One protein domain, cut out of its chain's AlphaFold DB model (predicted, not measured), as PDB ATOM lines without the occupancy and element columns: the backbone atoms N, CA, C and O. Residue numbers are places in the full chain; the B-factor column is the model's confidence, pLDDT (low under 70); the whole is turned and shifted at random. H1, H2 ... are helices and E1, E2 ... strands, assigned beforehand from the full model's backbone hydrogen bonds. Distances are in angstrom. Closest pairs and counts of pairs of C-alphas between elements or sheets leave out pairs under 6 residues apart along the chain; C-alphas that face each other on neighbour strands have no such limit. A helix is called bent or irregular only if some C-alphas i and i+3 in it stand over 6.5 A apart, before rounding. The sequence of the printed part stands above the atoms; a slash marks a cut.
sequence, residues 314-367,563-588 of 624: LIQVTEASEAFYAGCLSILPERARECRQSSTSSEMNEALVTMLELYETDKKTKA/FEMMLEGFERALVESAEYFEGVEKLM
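This is residues 314 to 367 and 563 to 588 of the 624 residues of the protein "DLH domain-containing protein" of Gammaproteobacteria bacterium (UniProt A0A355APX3). Two long helices, H3 and H4, lie side by side and run opposite ways, and a shorter helical hairpin, H1 and H2, packs on this pair, H1 on H3 and H2 on H4. The four helices are partly aligned and partly crossed; the far end of H3 at Ala 367 makes one end of the long axis, and at the other end the short strand E1 pairs with residues 586 to 587. The 80 printed residues hold one named strand and four named helices in the order E1, H1, H2, H3, H4, and the class is mostly helix. The whole is compact, with a radius of gyration of the C-alphas of 12.5 A, yet elongated in outline, with spans of 41 by 23 by 20 A.

E1 is residues 314 to 316, and its first C-alpha is at (30.729, 47.379, 25.583). H1, residues 319 to 331, is 18.7 A long from first to last C-alpha. H2, residues 333 to 342, is 14.1 A long and irregular: C-alphas 334 and 337 are 8.5 A apart. H3, residues 346 to 367, is the longest helix, 32.1 A, and ends with C-alpha 367 at (49.572, 45.250, 60.368). H4, residues 563 to 580, is 25.1 A long and ends with C-alpha 580 at (20.388, 45.251, 37.237).

E1 pairs with no named strand, but its residues 314 to 315 pair in parallel with residues 586 to 587. E1 is apart from H3 and H4. H1 and H2 form a helical hairpin and touch, with residues 324 to 329 of H1 alone, at a shallow tilt of 28 degrees; their closest C-alphas, of Tyr 325 and Arg 340, are 5.4 A apart. H1 touches H3, with residues 349 to 359 of H3 alone, at a steep tilt of 39 degrees, the same way; the closest C-alphas, of Phe 324 and Asn 349, are 6.2 A apart. H2 touches H4, with residues 574 to 578 of H4 alone, at a steep tilt of 47 degrees, the same way; the closest C-alphas, of Glu 338 and Ala 578, are 5.1 A apart. H3 and H4 touch at a shallow tilt of 28 degrees, opposite ways; the closest C-alphas, of Leu 358 and Phe 563, are 5.3 A apart. H1 and H4 are near each other. O i to N i+4 pairs are within hydrogen-bond range in 8 of 9 cases in H1, 4 of 6 in H2, 17 of 18 in H3 and 12 of 14 in H4.

The two C-alphas farthest apart, of Ala 367 and Gly 583, are 42.0 A apart. Residues 368 to 562 are not printed, and C-alphas 367 and 563 are 14.6 A apart across this cut. Of the links that are printed whole, those from E1 to H1, H1 to H2 and H2 to H3 are tight. The mean pLDDT of the printed part is 85.3, and residue 565 is under 70.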
ATOM      1  N   LEU A 314      29.966  46.137  25.666       93.56
ATOM      2  CA  LEU A 314      30.729  47.379  25.583       93.56
ATOM      3  C   LEU A 314      30.586  48.186  26.874       93.56
ATOM      4  O   LEU A 314      29.481  48.577  27.243       93.56
ATOM      5  N   ILE A 315      31.708  48.498  27.513       93.38
ATOM      6  CA  ILE A 315      31.780  49.401  28.666       93.38
ATOM      7  C   ILE A 315      32.276  50.764  28.204       93.38
ATOM      8  O   ILE A 315      33.224  50.856  27.421       93.38
ATOM      9  N   GLN A 316      31.653  51.832  28.691       93.38
ATOM     10  CA  GLN A 316      32.169  53.179  28.507       93.38
ATOM     11  C   GLN A 316      33.497  53.359  29.256       93.38
ATOM     12  O   GLN A 316      33.581  53.144  30.463       93.38
ATOM     13  N   VAL A 317      34.526  53.814  28.546       91.19
ATOM     14  CA  VAL A 317      35.846  54.086  29.122       91.19
ATOM     15  C   VAL A 317      35.868  55.502  29.692       91.19
ATOM     16  O   VAL A 317      35.833  56.482  28.944       91.19
ATOM     17  N   THR A 318      35.947  55.608  31.018       91.62
ATOM     18  CA  THR A 318      36.102  56.865  31.760       91.62
ATOM     19  C   THR A 318      37.123  56.686  32.882       91.62
ATOM     20  O   THR A 318      37.352  55.573  33.346       91.62
ATOM     21  N   GLU A 319      37.726  57.777  33.358       89.88
ATOM     22  CA  GLU A 319      38.618  57.720  34.526       89.88
ATOM     23  C   GLU A 319      37.900  57.138  35.753       89.88
ATOM     24  O   GLU A 319      38.456  56.294  36.451       89.88
ATOM     25  N   ALA A 320      36.640  57.527  35.965       87.31
ATOM     26  CA  ALA A 320      35.825  57.039  37.071       87.31
ATOM     27  C   ALA A 320      35.536  55.534  36.967       87.31
ATOM     28  O   ALA A 320      35.697  54.819  37.952       87.31
ATOM     29  N   SER A 321      35.158  55.038  35.784       90.88
ATOM     30  CA  SER A 321      34.850  53.615  35.591       90.88
ATOM     31  C   SER A 321      36.092  52.729  35.717       90.88
ATOM     32  O   SER A 321      36.032  51.666  36.332       90.88
ATOM     33  N   GLU A 322      37.244  53.173  35.209       92.06
ATOM     34  CA  GLU A 322      38.506  52.440  35.375       92.06
ATOM     35  C   GLU A 322      38.994  52.459  36.832       92.06
ATOM     36  O   GLU A 322      39.405  51.423  37.360       92.06
ATOM     37  N   ALA A 323      38.890  53.606  37.515       91.56
ATOM     38  CA  ALA A 323      39.221  53.716  38.934       91.56
ATOM     39  C   ALA A 323      38.309  52.837  39.801       91.56
ATOM     40  O   ALA A 323      38.800  52.144  40.695       91.56
ATOM     41  N   PHE A 324      37.004  52.808  39.504       93.19
ATOM     42  CA  PHE A 324      36.070  51.920  40.187       93.19
ATOM     43  C   PHE A 324      36.461  50.463  40.007       93.19
ATOM     44  O   PHE A 324      36.555  49.722  40.983       93.19
ATOM     45  N   TYR A 325      36.707  50.047  38.765       94.44
ATOM     46  CA  TYR A 325      37.025  48.661  38.472       94.44
ATOM     47  C   TYR A 325      38.287  48.201  39.215       94.44
ATOM     48  O   TYR A 325      38.265  47.170  39.888       94.44
ATOM     49  N   ALA A 326      39.355  49.002  39.172       94.88
ATOM     50  CA  ALA A 326      40.598  48.715  39.884       94.88
ATOM     51  C   ALA A 326      40.418  48.707  41.414       94.88
ATOM     52  O   ALA A 326      40.918  47.808  42.091       94.88
ATOM     53  N   GLY A 327      39.687  49.683  41.961       95.19
ATOM     54  CA  GLY A 327      39.410  49.770  43.394       95.19
ATOM     55  C   GLY A 327      38.574  48.592  43.893       95.19
ATOM     56  O   GLY A 327      38.950  47.939  44.865       95.19
ATOM     57  N   CYS A 328      37.497  48.252  43.186       96.31
ATOM     58  CA  CYS A 328      36.635  47.120  43.510       96.31
ATOM     59  C   CYS A 328      37.414  45.799  43.489       96.31
ATOM     60  O   CYS A 328      37.334  45.031  44.444       96.31
ATOM     61  N   LEU A 329      38.257  45.576  42.474       96.25
ATOM     62  CA  LEU A 329      39.117  44.390  42.396       96.25
ATOM     63  C   LEU A 329      40.147  44.289  43.526       96.25
ATOM     64  O   LEU A 329      40.537  43.182  43.891       96.25
ATOM     65  N   SER A 330      40.599  45.417  44.077       94.88
ATOM     66  CA  SER A 330      41.533  45.404  45.209       94.88
ATOM     67  C   SER A 330      40.897  44.859  46.495       94.88
ATOM     68  O   SER A 330      41.608  44.330  47.347       94.88
ATOM     69  N   ILE A 331      39.568  44.959  46.605       93.12
ATOM     70  CA  ILE A 331      38.776  44.484  47.742       93.12
ATOM     71  C   ILE A 331      38.193  43.090  47.449       93.12
ATOM     72  O   ILE A 331      38.275  42.195  48.288       93.12
ATOM     73  N   LEU A 332      37.625  42.895  46.254       94.88
ATOM     74  CA  LEU A 332      36.894  41.697  45.826       94.88
ATOM     75  C   LEU A 332      37.471  41.128  44.511       94.88
ATOM     76  O   LEU A 332      36.827  41.207  43.461       94.88
ATOM     77  N   PRO A 333      38.676  40.525  44.529       94.06
ATOM     78  CA  PRO A 333      39.348  40.056  43.312       94.06
ATOM     79  C   PRO A 333      38.580  38.951  42.566       94.06
ATOM     80  O   PRO A 333      38.646  38.870  41.341       94.06
ATOM     81  N   GLU A 334      37.803  38.136  43.284       94.56
ATOM     82  CA  GLU A 334      36.994  37.049  42.709       94.56
ATOM     83  C   GLU A 334      35.700  37.544  42.028       94.56
ATOM     84  O   GLU A 334      35.023  36.776  41.346       94.56
ATOM     85  N   ARG A 335      35.353  38.832  42.176       94.00
ATOM     86  CA  ARG A 335      34.122  39.460  41.650       94.00
ATOM     87  C   ARG A 335      34.396  40.357  40.444       94.00
ATOM     88  O   ARG A 335      33.753  41.385  40.250       94.00
ATOM     89  N   ALA A 336      35.385  39.997  39.625       93.56
ATOM     90  CA  ALA A 336      35.841  40.838  38.520       93.56
ATOM     91  C   ALA A 336      34.717  41.238  37.554       93.56
ATOM     92  O   ALA A 336      34.681  42.375  37.082       93.56
ATOM     93  N   ARG A 337      33.781  40.326  37.275       92.25
ATOM     94  CA  ARG A 337      32.658  40.601  36.377       92.25
ATOM     95  C   ARG A 337      31.716  41.641  36.979       92.25
ATOM     96  O   ARG A 337      31.403  42.622  36.314       92.25
ATOM     97  N   GLU A 338      31.299  41.452  38.225       93.50
ATOM     98  CA  GLU A 338      30.399  42.362  38.933       93.50
ATOM     99  C   GLU A 338      31.054  43.733  39.141       93.50
ATOM    100  O   GLU A 338      30.456  44.752  38.804       93.50
ATOM    101  N   CYS A 339      32.328  43.771  39.551       94.50
ATOM    102  CA  CYS A 339      33.116  45.004  39.623       94.50
ATOM    103  C   CYS A 339      33.131  45.762  38.288       94.50
ATOM    104  O   CYS A 339      32.997  46.985  38.257       94.50
ATOM    105  N   ARG A 340      33.297  45.060  37.164       93.00
ATOM    106  CA  ARG A 340      33.334  45.713  35.853       93.00
ATOM    107  C   ARG A 340      31.956  46.203  35.423       93.00
ATOM    108  O   ARG A 340      31.840  47.325  34.937       93.00
ATOM    109  N   GLN A 341      30.919  45.403  35.637       91.06
ATOM    110  CA  GLN A 341      29.550  45.732  35.251       91.06
ATOM    111  C   GLN A 341      28.987  46.914  36.059       91.06
ATOM    112  O   GLN A 341      28.313  47.777  35.503       91.06
ATOM    113  N   SER A 342      29.332  47.004  37.344       90.81
ATOM    114  CA  SER A 342      28.936  48.107  38.226       90.81
ATOM    115  C   SER A 342      29.780  49.373  38.070       90.81
ATOM    116  O   SER A 342      29.392  50.414  38.593       90.81
ATOM    117  N   SER A 343      30.887  49.333  37.316       90.62
ATOM    118  CA  SER A 343      31.795  50.483  37.136       90.62
ATOM    119  C   SER A 343      31.166  51.707  36.470       90.62
ATOM    120  O   SER A 343      31.714  52.808  36.523       90.62
ATOM    121  N   THR A 344      30.000  51.535  35.854       85.25
ATOM    122  CA  THR A 344      29.236  52.621  35.241       85.25
ATOM    123  C   THR A 344      28.139  53.177  36.153       85.25
ATOM    124  O   THR A 344      27.424  54.081  35.732       85.25
ATOM    125  N   SER A 345      27.975  52.672  37.383       83.94
ATOM    126  CA  SER A 345      27.010  53.200  38.358       83.94
ATOM    127  C   SER A 345      27.642  54.280  39.233       83.94
ATOM    128  O   SER A 345      28.616  54.044  39.948       83.94
ATOM    129  N   SER A 346      27.043  55.472  39.225       77.75
ATOM    130  CA  SER A 346      27.437  56.572  40.109       77.75
ATOM    131  C   SER A 346      27.243  56.240  41.589       77.75
ATOM    132  O   SER A 346      28.082  56.600  42.407       77.75
ATOM    133  N   GLU A 347      26.170  55.531  41.934       75.25
ATOM    134  CA  GLU A 347      25.864  55.128  43.306       75.25
ATOM    135  C   GLU A 347      26.914  54.149  43.837       75.25
ATOM    136  O   GLU A 347      27.391  54.291  44.965       75.25
ATOM    137  N   MET A 348      27.325  53.187  43.006       84.94
ATOM    138  CA  MET A 348      28.381  52.250  43.376       84.94
ATOM    139  C   MET A 348      29.724  52.961  43.545       84.94
ATOM    140  O   MET A 348      30.449  52.642  44.487       84.94
ATOM    141  N   ASN A 349      30.032  53.957  42.708       78.44
ATOM    142  CA  ASN A 349      31.249  54.760  42.855       78.44
ATOM    143  C   ASN A 349      31.354  55.406  44.245       78.44
ATOM    144  O   ASN A 349      32.411  55.323  44.868       78.44
ATOM    145  N   GLU A 350      30.270  55.990  44.765       76.31
ATOM    146  CA  GLU A 350      30.250  56.577  46.116       76.31
ATOM    147  C   GLU A 350      30.441  55.518  47.215       76.31
ATOM    148  O   GLU A 350      31.206  55.724  48.162       76.31
ATOM    149  N   ALA A 351      29.795  54.356  47.070       73.88
ATOM    150  CA  ALA A 351      29.936  53.251  48.015       73.88
ATOM    151  C   ALA A 351      31.375  52.701  48.056       73.88
ATOM    152  O   ALA A 351      31.908  52.439  49.137       73.88
ATOM    153  N   LEU A 352      32.033  52.575  46.899       82.31
ATOM    154  CA  LEU A 352      33.399  52.059  46.812       82.31
ATOM    155  C   LEU A 352      34.424  52.985  47.479       82.31
ATOM    156  O   LEU A 352      35.358  52.484  48.099       82.31
ATOM    157  N   VAL A 353      34.259  54.311  47.392       80.75
ATOM    158  CA  VAL A 353      35.163  55.264  48.069       80.75
ATOM    159  C   VAL A 353      35.184  54.999  49.573       80.75
ATOM    160  O   VAL A 353      36.256  54.806  50.145       80.75
ATOM    161  N   THR A 354      34.004  54.881  50.187       77.12
ATOM    162  CA  THR A 354      33.868  54.540  51.615       77.12
ATOM    163  C   THR A 354      34.528  53.194  51.932       77.12
ATOM    164  O   THR A 354      35.251  53.058  52.918       77.12
ATOM    165  N   MET A 355      34.324  52.190  51.074       81.69
ATOM    166  CA  MET A 355      34.901  50.860  51.276       81.69
ATOM    167  C   MET A 355      36.427  50.833  51.179       81.69
ATOM    168  O   MET A 355      37.062  50.112  51.945       81.69
ATOM    169  N   LEU A 356      37.026  51.611  50.276       81.62
ATOM    170  CA  LEU A 356      38.482  51.711  50.145       81.62
ATOM    171  C   LEU A 356      39.116  52.375  51.376       81.62
ATOM    172  O   LEU A 356      40.166  51.927  51.834       81.62
ATOM    173  N   GLU A 357      38.473  53.397  51.946       81.56
ATOM    174  CA  GLU A 357      38.930  54.041  53.187       81.56
ATOM    175  C   GLU A 357      38.910  53.068  54.375       81.56
ATOM    176  O   GLU A 357      39.890  52.968  55.127       81.56
ATOM    177  N   LEU A 358      37.824  52.298  54.512       77.81
ATOM    178  CA  LEU A 358      37.707  51.252  55.530       77.81
ATOM    179  C   LEU A 358      38.731  50.132  55.310       77.81
ATOM    180  O   LEU A 358      39.365  49.692  56.267       77.81
ATOM    181  N   TYR A 359      38.945  49.713  54.062       82.81
ATOM    182  CA  TYR A 359      39.904  48.665  53.708       82.81
ATOM    183  C   TYR A 359      41.348  49.044  54.062       82.81
ATOM    184  O   TYR A 359      42.087  48.245  54.639       82.81
ATOM    185  N   GLU A 360      41.756  50.279  53.765       84.19
ATOM    186  CA  GLU A 360      43.092  50.771  54.116       84.19
ATOM    187  C   GLU A 360      43.266  50.955  55.630       84.19
ATOM    188  O   GLU A 360      44.357  50.734  56.165       84.19
ATOM    189  N   THR A 361      42.198  51.314  56.343       78.00
ATOM    190  CA  THR A 361      42.203  51.386  57.812       78.00
ATOM    191  C   THR A 361      42.334  49.994  58.434       78.00
ATOM    192  O   THR A 361      43.175  49.789  59.309       78.00
ATOM    193  N   ASP A 362      41.572  49.015  57.944       80.00
ATOM    194  CA  ASP A 362      41.624  47.618  58.390       80.00
ATOM    195  C   ASP A 362      43.011  47.000  58.163       80.00
ATOM    196  O   ASP A 362      43.587  46.415  59.082       80.00
ATOM    197  N   LYS A 363      43.613  47.228  56.986       82.62
ATOM    198  CA  LYS A 363      44.995  46.815  56.688       82.62
ATOM    199  C   LYS A 363      46.005  47.363  57.686       82.62
ATOM    200  O   LYS A 363      46.872  46.620  58.141       82.62
ATOM    201  N   LYS A 364      45.925  48.658  58.010       81.38
ATOM    202  CA  LYS A 364      46.841  49.296  58.968       81.38
ATOM    203  C   LYS A 364      46.672  48.714  60.367       81.38
ATOM    204  O   LYS A 364      47.675  48.399  60.999       81.38
ATOM    205  N   THR A 365      45.433  48.514  60.809       74.50
ATOM    206  CA  THR A 365      45.123  47.923  62.119       74.50
ATOM    207  C   THR A 365      45.627  46.480  62.216       74.50
ATOM    208  O   THR A 365      46.273  46.119  63.197       74.50
ATOM    209  N   LYS A 366      45.416  45.660  61.177       73.88
ATOM    210  CA  LYS A 366      45.929  44.280  61.124       73.88
ATOM    211  C   LYS A 366      47.462  44.242  61.120       73.88
ATOM    212  O   LYS A 366      48.045  43.469  61.872       73.88
ATOM    213  N   ALA A 367      48.113  45.134  60.371       71.31
ATOM    214  CA  ALA A 367      49.572  45.250  60.368       71.31
ATOM    215  C   ALA A 367      50.149  45.715  61.723       71.31
ATOM    216  O   ALA A 367      51.218  45.254  62.112       71.31
ATOM    217  N   PHE A 563      35.132  47.178  58.671       71.44
ATOM    218  CA  PHE A 563      35.346  46.824  57.275       71.44
ATOM    219  C   PHE A 563      34.655  45.504  56.905       71.44
ATOM    220  O   PHE A 563      33.936  45.469  55.913       71.44
ATOM    221  N   GLU A 564      34.810  44.440  57.695       71.94
ATOM    222  CA  GLU A 564      34.202  43.133  57.407       71.94
ATOM    223  C   GLU A 564      32.666  43.166  57.460       71.94
ATOM    224  O   GLU A 564      32.010  42.508  56.653       71.94
ATOM    225  N   MET A 565      32.077  43.973  58.346       64.25
ATOM    226  CA  MET A 565      30.623  44.182  58.379       64.25
ATOM    227  C   MET A 565      30.120  44.962  57.158       64.25
ATOM    228  O   MET A 565      29.110  44.595  56.554       64.25
ATOM    229  N   MET A 566      30.824  46.027  56.771       71.12
ATOM    230  CA  MET A 566      30.448  46.848  55.616       71.12
ATOM    231  C   MET A 566      30.709  46.134  54.286       71.12
ATOM    232  O   MET A 566      29.955  46.324  53.329       71.12
ATOM    233  N   LEU A 567      31.718  45.260  54.234       79.56
ATOM    234  CA  LEU A 567      32.074  44.478  53.055       79.56
ATOM    235  C   LEU A 567      30.933  43.561  52.613       79.56
ATOM    236  O   LEU A 567      30.645  43.499  51.422       79.56
ATOM    237  N   GLU A 568      30.240  42.909  53.549       75.50
ATOM    238  CA  GLU A 568      29.089  42.055  53.220       75.50
ATOM    239  C   GLU A 568      27.945  42.847  52.575       75.50
ATOM    240  O   GLU A 568      27.295  42.376  51.637       75.50
ATOM    241  N   GLY A 569      27.698  44.067  53.063       74.00
ATOM    242  CA  GLY A 569      26.709  44.975  52.483       74.00
ATOM    243  C   GLY A 569      27.123  45.469  51.097       74.00
ATOM    244  O   GLY A 569      26.307  45.470  50.174       74.00
ATOM    245  N   PHE A 570      28.397  45.835  50.938       80.31
ATOM    246  CA  PHE A 570      28.952  46.271  49.662       80.31
ATOM    247  C   PHE A 570      28.925  45.161  48.610       80.31
ATOM    248  O   PHE A 570      28.494  45.407  47.488       80.31
ATOM    249  N   GLU A 571      29.320  43.937  48.964       87.19
ATOM    250  CA  GLU A 571      29.289  42.796  48.047       87.19
ATOM    251  C   GLU A 571      27.858  42.496  47.583       87.19
ATOM    252  O   GLU A 571      27.632  42.266  46.396       87.19
ATOM    253  N   ARG A 572      26.868  42.569  48.484       81.00
ATOM    254  CA  ARG A 572      25.456  42.409  48.109       81.00
ATOM    255  C   ARG A 572      24.997  43.499  47.141       81.00
ATOM    256  O   ARG A 572      24.431  43.173  46.103       81.00
ATOM    257  N   ALA A 573      25.277  44.765  47.449       78.44
ATOM    258  CA  ALA A 573      24.922  45.890  46.585       78.44
ATOM    259  C   ALA A 573      25.616  45.808  45.213       78.44
ATOM    260  O   ALA A 573      25.014  46.130  44.190       78.44
ATOM    261  N   LEU A 574      26.863  45.330  45.180       88.75
ATOM    262  CA  LEU A 574      27.622  45.096  43.957       88.75
ATOM    263  C   LEU A 574      26.956  44.029  43.081       88.75
ATOM    264  O   LEU A 574      26.770  44.249  41.887       88.75
ATOM    265  N   VAL A 575      26.565  42.895  43.667       88.62
ATOM    266  CA  VAL A 575      25.861  41.828  42.941       88.62
ATOM    267  C   VAL A 575      24.512  42.323  42.423       88.62
ATOM    268  O   VAL A 575      24.239  42.173  41.238       88.62
ATOM    269  N   GLU A 576      23.709  42.984  43.258       85.31
ATOM    270  CA  GLU A 576      22.412  43.550  42.853       85.31
ATOM    271  C   GLU A 576      22.566  44.586  41.723       85.31
ATOM    272  O   GLU A 576      21.778  44.620  40.774       85.31
ATOM    273  N   SER A 577      23.614  45.414  41.781       86.31
ATOM    274  CA  SER A 577      23.956  46.362  40.720       86.31
ATOM    275  C   SER A 577      24.341  45.649  39.420       86.31
ATOM    276  O   SER A 577      23.881  46.037  38.345       86.31
ATOM    277  N   ALA A 578      25.148  44.590  39.491       87.88
ATOM    278  CA  ALA A 578      25.512  43.801  38.320       87.88
ATOM    279  C   ALA A 578      24.296  43.071  37.717       87.88
ATOM    280  O   ALA A 578      24.140  43.051  36.496       87.88
ATOM    281  N   GLU A 579      23.398  42.529  38.538       87.75
ATOM    282  CA  GLU A 579      22.140  41.918  38.088       87.75
ATOM    283  C   GLU A 579      21.229  42.939  37.388       87.75
ATOM    284  O   GLU A 579      20.646  42.637  36.347       87.75
ATOM    285  N   TYR A 580      21.158  44.180  37.884       84.25
ATOM    286  CA  TYR A 580      20.388  45.251  37.237       84.25
ATOM    287  C   TYR A 580      20.834  45.516  35.791       84.25
ATOM    288  O   TYR A 580      20.011  45.774  34.910       84.25
ATOM    289  N   PHE A 581      22.140  45.444  35.540       83.19
ATOM    290  CA  PHE A 581      22.715  45.647  34.215       83.19
ATOM    291  C   PHE A 581      22.744  44.369  33.367       83.19
ATOM    292  O   PHE A 581      23.285  44.387  32.259       83.19
ATOM    293  N   GLU A 582      22.234  43.240  33.861       83.75
ATOM    294  CA  GLU A 582      22.257  41.988  33.113       83.75
ATOM    295  C   GLU A 582      21.420  42.108  31.828       83.75
ATOM    296  O   GLU A 582      20.303  42.624  31.811       83.75
ATOM    297  N   GLY A 583      21.993  41.679  30.699       80.38
ATOM    298  CA  GLY A 583      21.385  41.846  29.375       80.38
ATOM    299  C   GLY A 583      21.525  43.250  28.769       80.38
ATOM    300  O   GLY A 583      21.178  43.433  27.602       80.38
ATOM    301  N   VAL A 584      22.076  44.226  29.501       84.88
ATOM    302  CA  VAL A 584      22.462  45.528  28.946       84.88
ATOM    303  C   VAL A 584      23.871  45.419  28.376       84.88
ATOM    304  O   VAL A 584      24.863  45.413  29.093       84.88
ATOM    305  N   GLU A 585      23.966  45.340  27.054       83.56
ATOM    306  CA  GLU A 585      25.237  45.037  26.380       83.56
ATOM    307  C   GLU A 585      26.085  46.279  26.077       83.56
ATOM    308  O   GLU A 585      27.174  46.170  25.520       83.56
ATOM    309  N   LYS A 586      25.583  47.469  26.415       88.62
ATOM    310  CA  LYS A 586      26.288  48.739  26.260       88.62
ATOM    311  C   LYS A 586      26.086  49.594  27.504       88.62
ATOM    312  O   LYS A 586      25.031  50.202  27.677       88.62
ATOM    313  N   LEU A 587      27.091  49.609  28.372       88.62
ATOM    314  CA  LEU A 587      27.032  50.208  29.701       88.62
ATOM    315  C   LEU A 587      27.667  51.595  29.704       88.62
ATOM    316  O   LEU A 587      28.830  51.760  29.343       88.62
ATOM    317  N   MET A 588      26.879  52.590  30.105       89.25
ATOM    318  CA  MET A 588      27.243  54.004  30.084       89.25
ATOM    319  C   MET A 588      26.843  54.656  31.401       89.25
ATOM    320  O   MET A 588      25.678  54.575  31.787       89.25
TER     321      MET A 588